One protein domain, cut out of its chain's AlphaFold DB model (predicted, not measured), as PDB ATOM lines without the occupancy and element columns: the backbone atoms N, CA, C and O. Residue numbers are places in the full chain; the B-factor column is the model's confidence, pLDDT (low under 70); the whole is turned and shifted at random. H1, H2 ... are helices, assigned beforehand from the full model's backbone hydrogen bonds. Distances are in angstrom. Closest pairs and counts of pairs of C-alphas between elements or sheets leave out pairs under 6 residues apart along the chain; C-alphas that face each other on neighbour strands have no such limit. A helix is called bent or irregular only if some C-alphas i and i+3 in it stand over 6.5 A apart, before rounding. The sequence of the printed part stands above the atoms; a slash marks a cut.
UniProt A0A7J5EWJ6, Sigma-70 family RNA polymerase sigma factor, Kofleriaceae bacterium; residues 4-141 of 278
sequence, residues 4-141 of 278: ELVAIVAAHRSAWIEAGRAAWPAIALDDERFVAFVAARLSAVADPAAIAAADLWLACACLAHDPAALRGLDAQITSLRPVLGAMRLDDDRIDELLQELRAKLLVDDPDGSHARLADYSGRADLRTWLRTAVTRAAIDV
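What this domain is: This is residues 4 to 141 of the 278 residues of the protein "Sigma-70 family RNA polymerase sigma factor" of Kofleriaceae bacterium (UniProt A0A7J5EWJ6). This is an elongated all-helix body of two lobes: at one end the bent helix H1 with H2 and H3 crossing beside it, at the other three splayed helices, H4, H6 and H8, with short H5 near the far end. H3 and short H7 are in the middle, where H3 touches both H4 and H7, and the loop around residues 109 to 113 reaches out to one side. The printed part has 138 residues with eight named helices, H1 to H8 in order along the chain, and no named strand. It is compact, with a radius of gyration of the C-alphas of 15.7 A, and spans 50 by 30 by 28 A.

Where its parts are: H1, residues 4 to 23, is the longest helix by residues and begins at C-alpha 4 (262.088, 150.869, 140.458). By its hydrogen bonds it was assigned as one helix, but it is bent: C-alphas 11 and 14 are 7.8 A apart. Its arms are H1a, residues 4 to 11, and H1b, residues 14 to 23, 10.7 A and 14.2 A long, with a steep tilt of 55 degrees between them. H2 is residues 31 to 39, 12.0 A long; H3 is 53 to 63, 15.2 A; H4 is 67 to 78, 16.5 A; H5 is 81 to 85, 6.2 A. H6, residues 91 to 106, is 22.8 A long and begins at C-alpha 91 (263.039, 196.059, 119.103). H7 is residues 116 to 119, 5.3 A, and H8, residues 126 to 141, is 22.7 A long and ends at C-alpha 141 (269.759, 194.433, 130.885).

How they stand to each other: H1b touches H3 about perpendicular, at 73 degrees; their closest C-alphas, of Gly 20 and Ala 54, are 4.0 A apart. H2 touches H3 at Phe 34 and Cys 60, C-alphas 6.4 A apart, and only just touches H1a and H1b, with 3 pairs of C-alphas within 8 A each. H4, with residues 69 to 73 alone, touches H3; the closest C-alphas, of Cys 62 and Ala 69, are 5.2 A apart. H3 also touches H7, closest at the C-alphas of Ala 59 and Leu 117, 6.4 A. H6 and H8 touch at a steep tilt of 56 degrees, opposite ways, closest at the C-alphas of Leu 101 and Val 134, 6.8 A. The packing is mostly crossed, with no shallow tilt among 7 touching pairs. Every O i to N i+4 pair is within hydrogen-bond range in H1a, H1b, H2, H3, H4, H5, H6 and H8; H7 is too short for such a pair.

The domain as a whole: The two C-alphas farthest apart, of Glu 4 and Asp 90, are 51.0 A apart. The printed part has no cut, and the link from H2 to H3, 13 residues, is long. Mean pLDDT of the printed part is 82.2; 27 residues are under 70, among them 43 to 46, 85 to 89, 109 to 113 and 135 to 141.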
ATOM      1  N   GLU A   4     263.292 150.039 140.440       76.00
ATOM      2  CA  GLU A   4     262.088 150.869 140.458       76.00
ATOM      3  C   GLU A   4     262.036 151.850 139.274       76.00
ATOM      4  O   GLU A   4     261.022 151.950 138.585       76.00
ATOM      5  N   LEU A   5     263.160 152.505 138.958       75.12
ATOM      6  CA  LEU A   5     263.263 153.431 137.826       75.12
ATOM      7  C   LEU A   5     263.032 152.718 136.485       75.12
ATOM      8  O   LEU A   5     262.371 153.261 135.601       75.12
ATOM      9  N   VAL A   6     263.542 151.491 136.343       80.00
ATOM     10  CA  VAL A   6     263.323 150.652 135.151       80.00
ATOM     11  C   VAL A   6     261.827 150.374 134.958       80.00
ATOM     12  O   VAL A   6     261.320 150.493 133.843       80.00
ATOM     13  N   ALA A   7     261.116 150.044 136.041       81.62
ATOM     14  CA  ALA A   7     259.679 149.774 136.016       81.62
ATOM     15  C   ALA A   7     258.860 151.019 135.634       81.62
ATOM     16  O   ALA A   7     257.980 150.929 134.778       81.62
ATOM     17  N   ILE A   8     259.183 152.184 136.207       84.06
ATOM     18  CA  ILE A   8     258.525 153.463 135.887       84.06
ATOM     19  C   ILE A   8     258.701 153.815 134.406       84.06
ATOM     20  O   ILE A   8     257.737 154.144 133.715       84.06
ATOM     21  N   VAL A   9     259.933 153.719 133.901       86.12
ATOM     22  CA  VAL A   9     260.237 154.004 132.494       86.12
ATOM     23  C   VAL A   9     259.471 153.054 131.572       86.12
ATOM     24  O   VAL A   9     258.857 153.501 130.603       86.12
ATOM     25  N   ALA A  10     259.451 151.755 131.883       87.94
ATOM     26  CA  ALA A  10     258.716 150.769 131.097       87.94
ATOM     27  C   ALA A  10     257.201 151.038 131.079       87.94
ATOM     28  O   ALA A  10     256.570 150.862 130.038       87.94
ATOM     29  N   ALA A  11     256.628 151.501 132.193       89.12
ATOM     30  CA  ALA A  11     255.199 151.784 132.309       89.12
ATOM     31  C   ALA A  11     254.746 153.029 131.522       89.12
ATOM     32  O   ALA A  11     253.591 153.095 131.103       89.12
ATOM     33  N   HIS A  12     255.623 154.017 131.319       90.12
ATOM     34  CA  HIS A  12     255.238 155.315 130.747       90.12
ATOM     35  C   HIS A  12     255.867 155.646 129.392       90.12
ATOM     36  O   HIS A  12     255.410 156.584 128.736       90.12
ATOM     37  N   ARG A  13     256.853 154.863 128.926       94.44
ATOM     38  CA  ARG A  13     257.552 155.100 127.649       94.44
ATOM     39  C   ARG A  13     256.608 155.385 126.479       94.44
ATOM     40  O   ARG A  13     256.817 156.363 125.771       94.44
ATOM     41  N   SER A  14     255.565 154.570 126.294       93.75
ATOM     42  CA  SER A  14     254.667 154.683 125.139       93.75
ATOM     43  C   SER A  14     253.883 155.990 125.177       93.75
ATOM     44  O   SER A  14     253.852 156.705 124.183       93.75
ATOM     45  N   ALA A  15     253.350 156.356 126.346       93.12
ATOM     46  CA  ALA A  15     252.610 157.601 126.523       93.12
ATOM     47  C   ALA A  15     253.489 158.834 126.261       93.12
ATOM     48  O   ALA A  15     253.050 159.786 125.616       93.12
ATOM     49  N   TRP A  16     254.748 158.820 126.715       93.69
ATOM     50  CA  TRP A  16     255.670 159.929 126.463       93.69
ATOM     51  C   TRP A  16     256.016 160.075 124.977       93.69
ATOM     52  O   TRP A  16     256.032 161.195 124.465       93.69
ATOM     53  N   ILE A  17     256.280 158.959 124.288       95.69
ATOM     54  CA  ILE A  17     256.601 158.951 122.853       95.69
ATOM     55  C   ILE A  17     255.394 159.428 122.037       95.69
ATOM     56  O   ILE A  17     255.540 160.280 121.160       95.69
ATOM     57  N   GLU A  18     254.197 158.922 122.339       95.88
ATOM     58  CA  GLU A  18     252.959 159.322 121.662       95.88
ATOM     59  C   GLU A  18     252.675 160.816 121.838       95.88
ATOM     60  O   GLU A  18     252.394 161.499 120.852       95.88
ATOM     61  N   ALA A  19     252.831 161.355 123.052       94.12
ATOM     62  CA  ALA A  19     252.676 162.786 123.309       94.12
ATOM     63  C   ALA A  19     253.673 163.636 122.498       94.12
ATOM     64  O   ALA A  19     253.292 164.654 121.917       94.12
ATOM     65  N   GLY A  20     254.937 163.202 122.419       94.69
ATOM     66  CA  GLY A  20     255.976 163.845 121.611       94.69
ATOM     67  C   GLY A  20     255.646 163.869 120.121       94.69
ATOM     68  O   GLY A  20     255.641 164.934 119.503       94.69
ATOM     69  N   ARG A  21     255.304 162.709 119.552       95.94
ATOM     70  CA  ARG A  21     254.972 162.561 118.125       95.94
ATOM     71  C   ARG A  21     253.685 163.287 117.742       95.94
ATOM     72  O   ARG A  21     253.621 163.853 116.655       95.94
ATOM     73  N   ALA A  22     252.682 163.298 118.619       96.25
ATOM     74  CA  ALA A  22     251.428 164.007 118.384       96.25
ATOM     75  C   ALA A  22     251.632 165.529 118.342       96.25
ATOM     76  O   ALA A  22     251.078 166.200 117.473       96.25
ATOM     77  N   ALA A  23     252.447 166.075 119.251       94.31
ATOM     78  CA  ALA A  23     252.745 167.505 119.287       94.31
ATOM     79  C   ALA A  23     253.720 167.939 118.179       94.31
ATOM     80  O   ALA A  23     253.603 169.046 117.653       94.31
ATOM     81  N   TRP A  24     254.667 167.070 117.809       95.69
ATOM     82  CA  TRP A  24     255.748 167.386 116.875       95.69
ATOM     83  C   TRP A  24     255.938 166.304 115.798       95.69
ATOM     84  O   TRP A  24     256.990 165.659 115.742       95.69
ATOM     85  N   PRO A  25     254.967 166.125 114.883       95.88
ATOM     86  CA  PRO A  25     254.977 165.025 113.913       95.88
ATOM     87  C   PRO A  25     256.120 165.106 112.892       95.88
ATOM     88  O   PRO A  25     256.482 164.100 112.287       95.88
ATOM     89  N   ALA A  26     256.697 166.294 112.691       94.19
ATOM     90  CA  ALA A  26     257.803 166.518 111.762       94.19
ATOM     91  C   ALA A  26     259.192 166.197 112.350       94.19
ATOM     92  O   ALA A  26     260.174 166.260 111.615       94.19
ATOM     93  N   ILE A  27     259.291 165.899 113.652       96.44
ATOM     94  CA  ILE A  27     260.560 165.598 114.324       96.44
ATOM     95  C   ILE A  27     260.862 164.103 114.208       96.44
ATOM     96  O   ILE A  27     260.097 163.264 114.692       96.44
ATOM     97  N   ALA A  28     262.015 163.771 113.627       90.81
ATOM     98  CA  ALA A  28     262.518 162.405 113.556       90.81
ATOM     99  C   ALA A  28     263.501 162.150 114.709       90.81
ATOM    100  O   ALA A  28     264.698 162.400 114.592       90.81
ATOM    101  N   LEU A  29     262.989 161.652 115.837       93.50
ATOM    102  CA  LEU A  29     263.789 161.301 117.012       93.50
ATOM    103  C   LEU A  29     263.732 159.792 117.274       93.50
ATOM    104  O   LEU A  29     262.685 159.163 117.105       93.50
ATOM    105  N   ASP A  30     264.872 159.230 117.676       95.06
ATOM    106  CA  ASP A  30     264.978 157.848 118.141       95.06
ATOM    107  C   ASP A  30     264.304 157.682 119.513       95.06
ATOM    108  O   ASP A  30     264.564 158.452 120.445       95.06
ATOM    109  N   ASP A  31     263.445 156.670 119.630       95.25
ATOM    110  CA  ASP A  31     262.627 156.446 120.824       95.25
ATOM    111  C   ASP A  31     263.491 156.118 122.048       95.25
ATOM    112  O   ASP A  31     263.220 156.613 123.142       95.25
ATOM    113  N   GLU A  32     264.555 155.330 121.884       94.38
ATOM    114  CA  GLU A  32     265.425 154.937 122.997       94.38
ATOM    115  C   GLU A  32     266.269 156.120 123.486       94.38
ATOM    116  O   GLU A  32     266.408 156.331 124.694       94.38
ATOM    117  N   ARG A  33     266.750 156.974 122.572       94.44
ATOM    118  CA  ARG A  33     267.392 158.249 122.925       94.44
ATOM    119  C   ARG A  33     266.456 159.143 123.734       94.44
ATOM    120  O   ARG A  33     266.880 159.714 124.742       94.44
ATOM    121  N   PHE A  34     265.203 159.276 123.308       95.19
ATOM    122  CA  PHE A  34     264.211 160.074 124.022       95.19
ATOM    123  C   PHE A  34     263.901 159.493 125.406       95.19
ATOM    124  O   PHE A  34     263.922 160.216 126.403       95.19
ATOM    125  N   VAL A  35     263.681 158.184 125.496       92.88
ATOM    126  CA  VAL A  35     263.394 157.510 126.766       92.88
ATOM    127  C   VAL A  35     264.571 157.642 127.735       92.88
ATOM    128  O   VAL A  35     264.358 157.972 128.900       92.88
ATOM    129  N   ALA A  36     265.814 157.484 127.268       89.81
ATOM    130  CA  ALA A  36     267.008 157.718 128.080       89.81
ATOM    131  C   ALA A  36     267.101 159.178 128.562       89.81
ATOM    132  O   ALA A  36     267.452 159.439 129.718       89.81
ATOM    133  N   PHE A  37     266.740 160.135 127.702       88.75
ATOM    134  CA  PHE A  37     266.692 161.554 128.045       88.75
ATOM    135  C   PHE A  37     265.666 161.839 129.152       88.75
ATOM    136  O   PHE A  37     265.983 162.541 130.115       88.75
ATOM    137  N   VAL A  38     264.464 161.269 129.067       87.19
ATOM    138  CA  VAL A  38     263.445 161.393 130.119       87.19
ATOM    139  C   VAL A  38     263.897 160.693 131.402       87.19
ATOM    140  O   VAL A  38     263.845 161.294 132.475       87.19
ATOM    141  N   ALA A  39     264.425 159.469 131.307       84.44
ATOM    142  CA  ALA A  39     264.863 158.673 132.453       84.44
ATOM    143  C   ALA A  39     265.928 159.385 133.301       84.44
ATOM    144  O   ALA A  39     265.844 159.384 134.529       84.44
ATOM    145  N   ALA A  40     266.880 160.071 132.659       82.62
ATOM    146  CA  ALA A  40     267.898 160.871 133.342       82.62
ATOM    147  C   ALA A  40     267.319 162.043 134.167       82.62
ATOM    148  O   ALA A  40     268.006 162.582 135.034       82.62
ATOM    149  N   ARG A  41     266.065 162.440 133.910       76.50
ATOM    150  CA  ARG A  41     265.374 163.578 134.541       76.50
ATOM    151  C   ARG A  41     264.296 163.159 135.539       76.50
ATOM    152  O   ARG A  41     263.806 164.014 136.273       76.50
ATOM    153  N   LEU A  42     263.966 161.870 135.634       73.56
ATOM    154  CA  LEU A  42     262.934 161.370 136.550       73.56
ATOM    155  C   LEU A  42     263.298 161.550 138.025       73.56
ATOM    156  O   LEU A  42     262.416 161.820 138.827       73.56
ATOM    157  N   SER A  43     264.582 161.516 138.394       61.91
ATOM    158  CA  SER A  43     265.011 161.828 139.771       61.91
ATOM    159  C   SER A  43     264.679 163.266 140.188       61.91
ATOM    160  O   SER A  43     264.608 163.576 141.377       61.91
ATOM    161  N   ALA A  44     264.451 164.150 139.214       50.84
ATOM    162  CA  ALA A  44     263.978 165.495 139.450       50.84
ATOM    163  C   ALA A  44     262.443 165.581 139.465       50.84
ATOM    164  O   ALA A  44     261.939 166.613 139.871       50.84
ATOM    165  N   VAL A  45     261.644 164.597 139.072       53.19
ATOM    166  CA  VAL A  45     260.181 164.772 138.955       53.19
ATOM    167  C   VAL A  45     259.463 163.862 139.950       53.19
ATOM    168  O   VAL A  45     259.744 162.674 140.010       53.19
ATOM    169  N   ALA A  46     258.542 164.419 140.747       54.84
ATOM    170  CA  ALA A  46     257.803 163.645 141.752       54.84
ATOM    171  C   ALA A  46     256.736 162.721 141.137       54.84
ATOM    172  O   ALA A  46     256.424 161.688 141.719       54.84
ATOM    173  N   ASP A  47     256.197 163.093 139.969       71.19
ATOM    174  CA  ASP A  47     255.197 162.325 139.226       71.19
ATOM    175  C   ASP A  47     255.626 162.144 137.752       71.19
ATOM    176  O   ASP A  47     255.587 163.103 136.972       71.19
ATOM    177  N   PRO A  48     256.029 160.928 137.349       71.50
ATOM    178  CA  PRO A  48     256.379 160.588 135.970       71.50
ATOM    179  C   PRO A  48     255.260 160.831 134.936       71.50
ATOM    180  O   PRO A  48     255.557 161.036 133.756       71.50
ATOM    181  N   ALA A  49     253.988 160.820 135.351       72.75
ATOM    182  CA  ALA A  49     252.848 161.057 134.464       72.75
ATOM    183  C   ALA A  49     252.615 162.552 134.187       72.75
ATOM    184  O   ALA A  49     252.105 162.910 133.126       72.75
ATOM    185  N   ALA A  50     253.024 163.431 135.105       70.88
ATOM    186  CA  ALA A  50     252.874 164.881 134.981       70.88
ATOM    187  C   ALA A  50     254.004 165.557 134.182       70.88
ATOM    188  O   ALA A  50     254.043 166.786 134.080       70.88
ATOM    189  N   ILE A  51     254.954 164.786 133.645       82.50
ATOM    190  CA  ILE A  51     256.090 165.344 132.916       82.50
ATOM    191  C   ILE A  51     255.644 165.929 131.572       82.50
ATOM    192  O   ILE A  51     254.827 165.345 130.858       82.50
ATOM    193  N   ALA A  52     256.217 167.069 131.188       84.94
ATOM    194  CA  ALA A  52     255.960 167.712 129.901       84.94
ATOM    195  C   ALA A  52     256.629 166.935 128.746       84.94
ATOM    196  O   ALA A  52     257.596 167.391 128.138       84.94
ATOM    197  N   ALA A  53     256.144 165.724 128.456       90.56
ATOM    198  CA  ALA A  53     256.762 164.796 127.507       90.56
ATOM    199  C   ALA A  53     256.877 165.375 126.088       90.56
ATOM    200  O   ALA A  53     257.918 165.227 125.450       90.56
ATOM    201  N   ALA A  54     255.853 166.100 125.626       93.38
ATOM    202  CA  ALA A  54     255.869 166.777 124.329       93.38
ATOM    203  C   ALA A  54     256.982 167.835 124.220       93.38
ATOM    204  O   ALA A  54     257.635 167.969 123.186       93.38
ATOM    205  N   ASP A  55     257.233 168.556 125.306       91.38
ATOM    206  CA  ASP A  55     258.275 169.574 125.374       91.38
ATOM    207  C   ASP A  55     259.669 168.959 125.535       91.38
ATOM    208  O   ASP A  55     260.639 169.434 124.943       91.38
ATOM    209  N   LEU A  56     259.781 167.865 126.296       92.38
ATOM    210  CA  LEU A  56     261.019 167.093 126.400       92.38
ATOM    211  C   LEU A  56     261.399 166.442 125.067       92.38
ATOM    212  O   LEU A  56     262.588 166.328 124.779       92.38
ATOM    213  N   TRP A  57     260.419 166.053 124.247       96.75
ATOM    214  CA  TRP A  57     260.649 165.539 122.895       96.75
ATOM    215  C   TRP A  57     261.304 166.605 122.016       96.75
ATOM    216  O   TRP A  57     262.363 166.365 121.433       96.75
ATOM    217  N   LEU A  58     260.731 167.816 122.003       96.50
ATOM    218  CA  LEU A  58     261.308 168.965 121.309       96.50
ATOM    219  C   LEU A  58     262.724 169.277 121.816       96.50
ATOM    220  O   LEU A  58     263.640 169.437 121.011       96.50
ATOM    221  N   ALA A  59     262.922 169.331 123.137       93.44
ATOM    222  CA  ALA A  59     264.219 169.634 123.742       93.44
ATOM    223  C   ALA A  59     265.288 168.585 123.390       93.44
ATOM    224  O   ALA A  59     266.398 168.940 122.989       93.44
ATOM    225  N   CYS A  60     264.946 167.297 123.487       94.69
ATOM    226  CA  CYS A  60     265.837 166.194 123.135       94.69
ATOM    227  C   CYS A  60     266.246 166.255 121.658       94.69
ATOM    228  O   CYS A  60     267.429 166.129 121.337       94.69
ATOM    229  N   ALA A  61     265.287 166.517 120.767       95.69
ATOM    230  CA  ALA A  61     265.541 166.644 119.340       95.69
ATOM    231  C   ALA A  61     266.371 167.892 118.987       95.69
ATOM    232  O   ALA A  61     267.246 167.820 118.127       95.69
ATOM    233  N   CYS A  62     266.188 169.010 119.697       95.19
ATOM    234  CA  CYS A  62     267.039 170.194 119.538       95.19
ATOM    235  C   CYS A  62     268.499 169.899 119.902       95.19
ATOM    236  O   CYS A  62     269.401 170.256 119.150       95.19
ATOM    237  N   LEU A  63     268.737 169.190 121.009       91.38
ATOM    238  CA  LEU A  63     270.081 168.750 121.421       91.38
ATOM    239  C   LEU A  63     270.657 167.672 120.485       91.38
ATOM    240  O   LEU A  63     271.865 167.440 120.441       91.38
ATOM    241  N   ALA A  64     269.797 166.995 119.722       91.81
ATOM    242  CA  ALA A  64     270.183 166.121 118.621       91.81
ATOM    243  C   ALA A  64     270.444 166.871 117.304       91.81
ATOM    244  O   ALA A  64     270.811 166.224 116.327       91.81
ATOM    245  N   HIS A  65     270.300 168.199 117.287       91.88
ATOM    246  CA  HIS A  65     270.418 169.057 116.107       91.88
ATOM    247  C   HIS A  65     269.399 168.735 114.995       91.88
ATOM    248  O   HIS A  65     269.670 168.965 113.817       91.88
ATOM    249  N   ASP A  66     268.211 168.231 115.354       95.56
ATOM    250  CA  ASP A  66     267.135 167.983 114.389       95.56
ATOM    251  C   ASP A  66     266.596 169.310 113.801       95.56
ATOM    252  O   ASP A  66     266.170 170.197 114.552       95.56
ATOM    253  N   PRO A  67     266.555 169.480 112.463       94.56
ATOM    254  CA  PRO A  67     266.137 170.739 111.850       94.56
ATOM    255  C   PRO A  67     264.680 171.130 112.124       94.56
ATOM    256  O   PRO A  67     264.367 172.323 112.158       94.56
ATOM    257  N   ALA A  68     263.765 170.165 112.266       95.94
ATOM    258  CA  ALA A  68     262.363 170.457 112.560       95.94
ATOM    259  C   ALA A  68     262.194 170.912 114.013       95.94
ATOM    260  O   ALA A  68     261.462 171.870 114.268       95.94
ATOM    261  N   ALA A  69     262.936 170.299 114.932       96.06
ATOM    262  CA  ALA A  69     262.993 170.694 116.328       96.06
ATOM    263  C   ALA A  69     263.550 172.112 116.493       96.06
ATOM    264  O   ALA A  69     262.936 172.935 117.169       96.06
ATOM    265  N   LEU A  70     264.649 172.442 115.807       95.31
ATOM    266  CA  LEU A  70     265.234 173.786 115.858       95.31
ATOM    267  C   LEU A  70     264.248 174.863 115.377       95.31
ATOM    268  O   LEU A  70     264.113 175.899 116.024       95.31
ATOM    269  N   ARG A  71     263.488 174.602 114.303       96.12
ATOM    270  CA  ARG A  71     262.409 175.510 113.861       96.12
ATOM    271  C   ARG A  71     261.282 175.624 114.890       96.12
ATOM    272  O   ARG A  71     260.752 176.714 115.096       96.12
ATOM    273  N   GLY A  72     260.913 174.514 115.530       95.19
ATOM    274  CA  GLY A  72     259.918 174.501 116.604       95.19
ATOM    275  C   GLY A  72     260.350 175.351 117.799       95.19
ATOM    276  O   GLY A  72     259.572 176.169 118.292       95.19
ATOM    277  N   LEU A  73     261.610 175.226 118.217       94.75
ATOM    278  CA  LEU A  73     262.193 176.040 119.280       94.75
ATOM    279  C   LEU A  73     262.249 177.525 118.895       94.75
ATOM    280  O   LEU A  73     261.890 178.375 119.706       94.75
ATOM    281  N   ASP A  74     262.622 177.845 117.658       94.25
ATOM    282  CA  ASP A  74     262.649 179.227 117.166       94.25
ATOM    283  C   ASP A  74     261.273 179.890 117.211       94.25
ATOM    284  O   ASP A  74     261.153 181.057 117.595       94.25
ATOM    285  N   ALA A  75     260.217 179.148 116.872       93.31
ATOM    286  CA  ALA A  75     258.847 179.632 116.997       93.31
ATOM    287  C   ALA A  75     258.482 179.916 118.466       93.31
ATOM    288  O   ALA A  75     257.893 180.959 118.765       93.31
ATOM    289  N   GLN A  76     258.886 179.041 119.397       89.12
ATOM    290  CA  GLN A  76     258.686 179.251 120.836       89.12
ATOM    291  C   GLN A  76     259.431 180.495 121.335       89.12
ATOM    292  O   GLN A  76     258.833 181.320 122.025       89.12
ATOM    293  N   ILE A  77     260.696 180.678 120.943       90.69
ATOM    294  CA  ILE A  77     261.510 181.853 121.296       90.69
ATOM    295  C   ILE A  77     260.886 183.130 120.721       90.69
ATOM    296  O   ILE A  77     260.697 184.108 121.442       90.69
ATOM    297  N   THR A  78     260.484 183.116 119.450       89.56
ATOM    298  CA  THR A  78     259.853 184.270 118.786       89.56
ATOM    299  C   THR A  78     258.544 184.671 119.468       89.56
ATOM    300  O   THR A  78     258.249 185.859 119.599       89.56
ATOM    301  N   SER A  79     257.789 183.700 119.992       86.12
ATOM    302  CA  SER A  79     256.551 183.957 120.741       86.12
ATOM    303  C   SER A  79     256.757 184.747 122.047       86.12
ATOM    304  O   SER A  79     255.777 185.194 122.650       86.12
ATOM    305  N   LEU A  80     258.008 184.937 122.489       82.00
ATOM    306  CA  LEU A  80     258.368 185.715 123.676       82.00
ATOM    307  C   LEU A  80     258.509 187.218 123.395       82.00
ATOM    308  O   LEU A  80     258.522 187.994 124.349       82.00
ATOM    309  N   ARG A  81     258.567 187.658 122.127       86.12
ATOM    310  CA  ARG A  81     258.691 189.087 121.766       86.12
ATOM    311  C   ARG A  81     257.679 189.994 122.481       86.12
ATOM    312  O   ARG A  81     258.114 190.973 123.083       86.12
ATOM    313  N   PRO A  82     256.366 189.673 122.522       74.12
ATOM    314  CA  PRO A  82     255.394 190.529 123.205       74.12
ATOM    315  C   PRO A  82     255.668 190.670 124.709       74.12
ATOM    316  O   PRO A  82     255.394 191.717 125.291       74.12
ATOM    317  N   VAL A  83     256.238 189.634 125.340       69.81
ATOM    318  CA  VAL A  83     256.608 189.663 126.764       69.81
ATOM    319  C   VAL A  83     257.721 190.679 127.006       69.81
ATOM    320  O   VAL A  83     257.669 191.413 127.987       69.81
ATOM    321  N   LEU A  84     258.706 190.742 126.109       72.31
ATOM    322  CA  LEU A  84     259.828 191.673 126.220       72.31
ATOM    323  C   LEU A  84     259.425 193.110 125.870       72.31
ATOM    324  O   LEU A  84     259.830 194.035 126.571       72.31
ATOM    325  N   GLY A  85     258.560 193.299 124.870       66.81
ATOM    326  CA  GLY A  85     258.008 194.618 124.540       66.81
ATOM    327  C   GLY A  85     257.220 195.235 125.702       66.81
ATOM    328  O   GLY A  85     257.370 196.417 126.007       66.81
ATOM    329  N   ALA A  86     256.464 194.422 126.451       64.81
ATOM    330  CA  ALA A  86     255.766 194.874 127.659       64.81
ATOM    331  C   ALA A  86     256.711 195.355 128.782       64.81
ATOM    332  O   ALA A  86     256.280 196.068 129.687       64.81
ATOM    333  N   MET A  87     257.999 195.001 128.722       61.56
ATOM    334  CA  MET A  87     259.036 195.453 129.657       61.56
ATOM    335  C   MET A  87     259.725 196.752 129.204       61.56
ATOM    336  O   MET A  87     260.745 197.124 129.781       61.56
ATOM    337  N   ARG A  88     259.169 197.448 128.199       68.69
ATOM    338  CA  ARG A  88     259.701 198.699 127.629       68.69
ATOM    339  C   ARG A  88     261.103 198.555 127.014       68.69
ATOM    340  O   ARG A  88     261.884 199.506 127.020       68.69
ATOM    341  N   LEU A  89     261.428 197.368 126.501       69.44
ATOM    342  CA  LEU A  89     262.594 197.165 125.640       69.44
ATOM    343  C   LEU A  89     262.242 197.578 124.206       69.44
ATOM    344  O   LEU A  89     261.130 197.315 123.752       69.44
ATOM    345  N   ASP A  90     263.183 198.221 123.520       81.69
ATOM    346  CA  ASP A  90     263.090 198.480 122.080       81.69
ATOM    347  C   ASP A  90     263.363 197.206 121.259       81.69
ATOM    348  O   ASP A  90     263.880 196.210 121.776       81.69
ATOM    349  N   ASP A  91     262.984 197.232 119.981       84.50
ATOM    350  CA  ASP A  91     263.039 196.059 119.103       84.50
ATOM    351  C   ASP A  91     264.466 195.521 118.914       84.50
ATOM    352  O   ASP A  91     264.664 194.304 118.953       84.50
ATOM    353  N   ASP A  92     265.468 196.401 118.821       86.81
ATOM    354  CA  ASP A  92     266.878 196.014 118.680       86.81
ATOM    355  C   ASP A  92     267.358 195.227 119.910       86.81
ATOM    356  O   ASP A  92     267.996 194.174 119.802       86.81
ATOM    357  N   ARG A  93     267.002 195.690 121.115       83.00
ATOM    358  CA  ARG A  93     267.321 194.983 122.360       83.00
ATOM    359  C   ARG A  93     266.570 193.669 122.500       83.00
ATOM    360  O   ARG A  93     267.114 192.730 123.089       83.00
ATOM    361  N   ILE A  94     265.331 193.605 122.019       85.00
ATOM    362  CA  ILE A  94     264.544 192.370 121.991       85.00
ATOM    363  C   ILE A  94     265.232 191.345 121.088       85.00
ATOM    364  O   ILE A  94     265.414 190.202 121.510       85.00
ATOM    365  N   ASP A  95     265.653 191.749 119.889       88.69
ATOM    366  CA  ASP A  95     266.370 190.892 118.944       88.69
ATOM    367  C   ASP A  95     267.657 190.334 119.546       88.69
ATOM    368  O   ASP A  95     267.879 189.120 119.529       88.69
ATOM    369  N   GLU A  96     268.464 191.199 120.157       87.94
ATOM    370  CA  GLU A  96     269.713 190.801 120.803       87.94
ATOM    371  C   GLU A  96     269.478 189.793 121.939       87.94
ATOM    372  O   GLU A  96     270.144 188.759 122.005       87.94
ATOM    373  N   LEU A  97     268.485 190.040 122.804       85.75
ATOM    374  CA  LEU A  97     268.146 189.145 123.916       85.75
ATOM    375  C   LEU A  97     267.657 187.774 123.444       85.75
ATOM    376  O   LEU A  97     268.010 186.754 124.040       85.75
ATOM    377  N   LEU A  98     266.829 187.729 122.399       89.19
ATOM    378  CA  LEU A  98     266.337 186.468 121.848       89.19
ATOM    379  C   LEU A  98     267.458 185.687 121.157       89.19
ATOM    380  O   LEU A  98     267.516 184.462 121.293       89.19
ATOM    381  N   GLN A  99     268.377 186.381 120.484       88.31
ATOM    382  CA  GLN A  99     269.551 185.767 119.873       88.31
ATOM    383  C   GLN A  99     270.511 185.202 120.930       88.31
ATOM    384  O   GLN A  99     270.970 184.065 120.810       88.31
ATOM    385  N   GLU A 100     270.770 185.952 122.002       86.31
ATOM    386  CA  GLU A 100     271.597 185.498 123.123       86.31
ATOM    387  C   GLU A 100     270.958 184.301 123.844       86.31
ATOM    388  O   GLU A 100     271.636 183.321 124.165       86.31
ATOM    389  N   LEU A 101     269.637 184.343 124.060       85.56
ATOM    390  CA  LEU A 101     268.890 183.219 124.617       85.56
ATOM    391  C   LEU A 101     269.052 181.975 123.738       85.56
ATOM    392  O   LEU A 101     269.367 180.909 124.259       85.56
ATOM    393  N   ARG A 102     268.876 182.106 122.418       89.19
ATOM    394  CA  ARG A 102     269.031 180.995 121.470       89.19
ATOM    395  C   ARG A 102     270.419 180.362 121.566       89.19
ATOM    396  O   ARG A 102     270.510 179.139 121.657       89.19
ATOM    397  N   ALA A 103     271.474 181.175 121.589       87.12
ATOM    398  CA  ALA A 103     272.844 180.687 121.733       87.12
ATOM    399  C   ALA A 103     273.018 179.905 123.046       87.12
ATOM    400  O   ALA A 103     273.413 178.745 123.019       87.12
ATOM    401  N   LYS A 104     272.607 180.483 124.182       83.56
ATOM    402  CA  LYS A 104     272.711 179.843 125.510       83.56
ATOM    403  C   LYS A 104     271.907 178.548 125.645       83.56
ATOM    404  O   LYS A 104     272.220 177.711 126.489       83.56
ATOM    405  N   LEU A 105     270.821 178.407 124.889       85.25
ATOM    406  CA  LEU A 105     269.982 177.212 124.926       85.25
ATOM    407  C   LEU A 105     270.605 176.033 124.185       85.25
ATOM    408  O   LEU A 105     270.392 174.904 124.615       85.25
ATOM    409  N   LEU A 106     271.324 176.288 123.093       86.62
ATOM    410  CA  LEU A 106     271.752 175.256 122.145       86.62
ATOM    411  C   LEU A 106     273.259 175.001 122.139       86.62
ATOM    412  O   LEU A 106     273.677 173.940 121.689       86.62
ATOM    413  N   VAL A 107     274.058 175.961 122.594       81.88
ATOM    414  CA  VAL A 107     275.516 175.921 122.489       81.88
ATOM    415  C   VAL A 107     276.120 175.698 123.868       81.88
ATOM    416  O   VAL A 107     275.738 176.364 124.833       81.88
ATOM    417  N   ASP A 108     277.064 174.763 123.943       75.75
ATOM    418  CA  ASP A 108     277.928 174.605 125.105       75.75
ATOM    419  C   ASP A 108     278.882 175.806 125.184       75.75
ATOM    420  O   ASP A 108     279.504 176.203 124.196       75.75
ATOM    421  N   ASP A 109     278.985 176.404 126.359       66.00
ATOM    422  CA  ASP A 109     279.906 177.496 126.624       66.00
ATOM    423  C   ASP A 109     281.360 176.984 126.559       66.00
ATOM    424  O   ASP A 109     281.655 175.924 127.131       66.00
ATOM    425  N   PRO A 110     282.287 177.716 125.909       57.25
ATOM    426  CA  PRO A 110     283.716 177.404 125.933       57.25
ATOM    427  C   PRO A 110     284.282 177.181 127.343       57.25
ATOM    428  O   PRO A 110     285.218 176.396 127.504       57.25
ATOM    429  N   ASP A 111     283.691 177.814 128.361       60.16
ATOM    430  CA  ASP A 111     284.091 177.690 129.767       60.16
ATOM    431  C   ASP A 111     283.611 176.376 130.432       60.16
ATOM    432  O   ASP A 111     283.756 176.183 131.643       60.16
ATOM    433  N   GLY A 112     283.039 175.449 129.654       54.28
ATOM    434  CA  GLY A 112     282.643 174.107 130.091       54.28
ATOM    435  C   GLY A 112     281.214 174.000 130.631       54.28
ATOM    436  O   GLY A 112     280.852 172.963 131.189       54.28
ATOM    437  N   SER A 113     280.393 175.044 130.478       65.88
ATOM    438  CA  SER A 113     278.960 174.975 130.795       65.88
ATOM    439  C   SER A 113     278.200 174.373 129.619       65.88
ATOM    440  O   SER A 113     278.352 174.830 128.497       65.88
ATOM    441  N   HIS A 114     277.363 173.366 129.851       72.38
ATOM    442  CA  HIS A 114     276.590 172.753 128.772       72.38
ATOM    443  C   HIS A 114     275.385 173.609 128.350       72.38
ATOM    444  O   HIS A 114     274.906 174.470 129.096       72.38
ATOM    445  N   ALA A 115     274.859 173.328 127.160       77.94
ATOM    446  CA  ALA A 115     273.679 173.955 126.587       77.94
ATOM    447  C   ALA A 115     272.502 173.913 127.575       77.94
ATOM    448  O   ALA A 115     272.060 172.840 127.996       77.94
ATOM    449  N   ARG A 116     271.940 175.076 127.931       77.81
ATOM    450  CA  ARG A 116     270.934 175.175 129.011       77.81
ATOM    451  C   ARG A 116     269.673 174.360 128.752       77.81
ATOM    452  O   ARG A 116     268.967 174.012 129.696       77.81
ATOM    453  N   LEU A 117     269.365 174.056 127.493       82.38
ATOM    454  CA  LEU A 117     268.239 173.193 127.149       82.38
ATOM    455  C   LEU A 117     268.432 171.756 127.666       82.38
ATOM    456  O   LEU A 117     267.448 171.070 127.930       82.38
ATOM    457  N   ALA A 118     269.670 171.315 127.903       79.62
ATOM    458  CA  ALA A 118     269.935 170.042 128.565       79.62
ATOM    459  C   ALA A 118     269.560 170.059 130.059       79.62
ATOM    460  O   ALA A 118     269.269 169.003 130.608       79.62
ATOM    461  N   ASP A 119     269.444 171.217 130.711       76.56
ATOM    462  CA  ASP A 119     268.935 171.299 132.092       76.56
ATOM    463  C   ASP A 119     267.408 171.274 132.182       76.56
ATOM    464  O   ASP A 119     266.840 171.203 133.278       76.56
ATOM    465  N   TYR A 120     266.712 171.358 131.048       78.00
ATOM    466  CA  TYR A 120     265.260 171.343 131.045       78.00
ATOM    467  C   TYR A 120     264.744 169.982 131.532       78.00
ATOM    468  O   TYR A 120     265.012 168.936 130.938       78.00
ATOM    469  N   SER A 121     264.018 170.007 132.651       74.31
ATOM    470  CA  SER A 121     263.578 168.816 133.385       74.31
ATOM    471  C   SER A 121     262.143 168.391 133.084       74.31
ATOM    472  O   SER A 121     261.710 167.353 133.572       74.31
ATOM    473  N   GLY A 122     261.383 169.184 132.321       71.88
ATOM    474  CA  GLY A 122     259.986 168.881 132.001       71.88
ATOM    475  C   GLY A 122     259.005 169.023 133.171       71.88
ATOM    476  O   GLY A 122     257.860 168.609 133.042       71.88
ATOM    477  N   ARG A 123     259.421 169.610 134.309       68.94
ATOM    478  CA  ARG A 123     258.532 169.905 135.459       68.94
ATOM    479  C   ARG A 123     257.463 170.960 135.157       68.94
ATOM    480  O   ARG A 123     256.426 170.992 135.807       68.94
ATOM    481  N   ALA A 124     257.770 171.871 134.242       66.88
ATOM    482  CA  ALA A 124     256.874 172.901 133.739       66.88
ATOM    483  C   ALA A 124     256.948 172.879 132.215       66.88
ATOM    484  O   ALA A 124     257.953 172.417 131.668       66.88
ATOM    485  N   ASP A 125     255.929 173.406 131.544       78.00
ATOM    486  CA  ASP A 125     255.956 173.538 130.091       78.00
ATOM    487  C   ASP A 125     257.160 174.385 129.630       78.00
ATOM    488  O   ASP A 125     257.651 175.280 130.340       78.00
ATOM    489  N   LEU A 126     257.677 174.075 128.442       79.50
ATOM    490  CA  LEU A 126     258.891 174.692 127.911       79.50
ATOM    491  C   LEU A 126     258.713 176.196 127.735       79.50
ATOM    492  O   LEU A 126     259.642 176.960 127.989       79.50
ATOM    493  N   ARG A 127     257.517 176.647 127.355       77.81
ATOM    494  CA  ARG A 127     257.231 178.069 127.152       77.81
ATOM    495  C   ARG A 127     257.363 178.860 128.454       77.81
ATOM    496  O   ARG A 127     257.966 179.930 128.462       77.81
ATOM    497  N   THR A 128     256.847 178.341 129.561       68.56
ATOM    498  CA  THR A 128     256.958 178.923 130.902       68.56
ATOM    499  C   THR A 128     258.410 178.952 131.368       68.56
ATOM    500  O   THR A 128     258.864 179.956 131.933       68.56
ATOM    501  N   TRP A 129     259.164 177.890 131.086       77.44
ATOM    502  CA  TRP A 129     260.591 177.826 131.388       77.44
ATOM    503  C   TRP A 129     261.403 178.852 130.575       77.44
ATOM    504  O   TRP A 129     262.155 179.639 131.156       77.44
ATOM    505  N   LEU A 130     261.180 178.933 129.259       75.56
ATOM    506  CA  LEU A 130     261.813 179.905 128.360       75.56
ATOM    507  C   LEU A 130     261.465 181.346 128.737       75.56
ATOM    508  O   LEU A 130     262.347 182.201 128.817       75.56
ATOM    509  N   ARG A 131     260.189 181.613 129.039       71.56
ATOM    510  CA  ARG A 131     259.725 182.919 129.519       71.56
ATOM    511  C   ARG A 131     260.473 183.333 130.782       71.56
ATOM    512  O   ARG A 131     260.936 184.461 130.885       71.56
ATOM    513  N   THR A 132     260.644 182.413 131.727       64.38
ATOM    514  CA  THR A 132     261.400 182.682 132.955       64.38
ATOM    515  C   THR A 132     262.862 183.013 132.652       64.38
ATOM    516  O   THR A 132     263.406 183.964 133.212       64.38
ATOM    517  N   ALA A 133     263.499 182.267 131.744       67.69
ATOM    518  CA  ALA A 133     264.878 182.517 131.340       67.69
ATOM    519  C   ALA A 133     265.049 183.891 130.665       67.69
ATOM    520  O   ALA A 133     265.953 184.640 131.040       67.69
ATOM    521  N   VAL A 134     264.164 184.246 129.727       70.25
ATOM    522  CA  VAL A 134     264.260 185.508 128.976       70.25
ATOM    523  C   VAL A 134     263.908 186.726 129.830       70.25
ATOM    524  O   VAL A 134     264.593 187.740 129.754       70.25
ATOM    525  N   THR A 135     262.906 186.627 130.714       60.75
ATOM    526  CA  THR A 135     262.550 187.722 131.627       60.75
ATOM    527  C   THR A 135     263.702 188.039 132.582       60.75
ATOM    528  O   THR A 135     263.957 189.206 132.861       60.75
ATOM    529  N   ARG A 136     264.448 187.029 133.049       61.47
ATOM    530  CA  ARG A 136     265.646 187.247 133.881       61.47
ATOM    531  C   ARG A 136     266.736 188.000 133.119       61.47
ATOM    532  O   ARG A 136     267.261 188.977 133.642       61.47
ATOM    533  N   ALA A 137     267.017 187.588 131.883       65.56
ATOM    534  CA  ALA A 137     267.995 188.262 131.032       65.56
ATOM    535  C   ALA A 137     267.590 189.721 130.743       65.56
ATOM    536  O   ALA A 137     268.402 190.632 130.883       65.56
ATOM    537  N   ALA A 138     266.313 189.959 130.437       63.94
ATOM    538  CA  ALA A 138     265.763 191.296 130.220       63.94
ATOM    539  C   ALA A 138     265.898 192.202 131.454       63.94
ATOM    540  O   ALA A 138     266.271 193.367 131.334       63.94
ATOM    541  N   ILE A 139     265.646 191.668 132.651       58.22
ATOM    542  CA  ILE A 139     265.817 192.415 133.903       58.22
ATOM    543  C   ILE A 139     267.286 192.756 134.149       58.22
ATOM    544  O   ILE A 139     267.582 193.873 134.568       58.22
ATOM    545  N   ASP A 140     268.213 191.837 133.871       59.66
ATOM    546  CA  ASP A 140     269.644 192.121 133.994       59.66
ATOM    547  C   ASP A 140     270.087 193.252 133.046       59.66
ATOM    548  O   ASP A 140     270.885 194.099 133.452       59.66
ATOM    549  N   VAL A 141     269.529 193.325 131.831       65.62
ATOM    550  CA  VAL A 141     269.759 194.433 130.885       65.62
ATOM    551  C   VAL A 141     269.187 195.752 131.408       65.62
ATOM    552  O   VAL A 141     269.897 196.758 131.444       65.62
TER     553      VAL A 141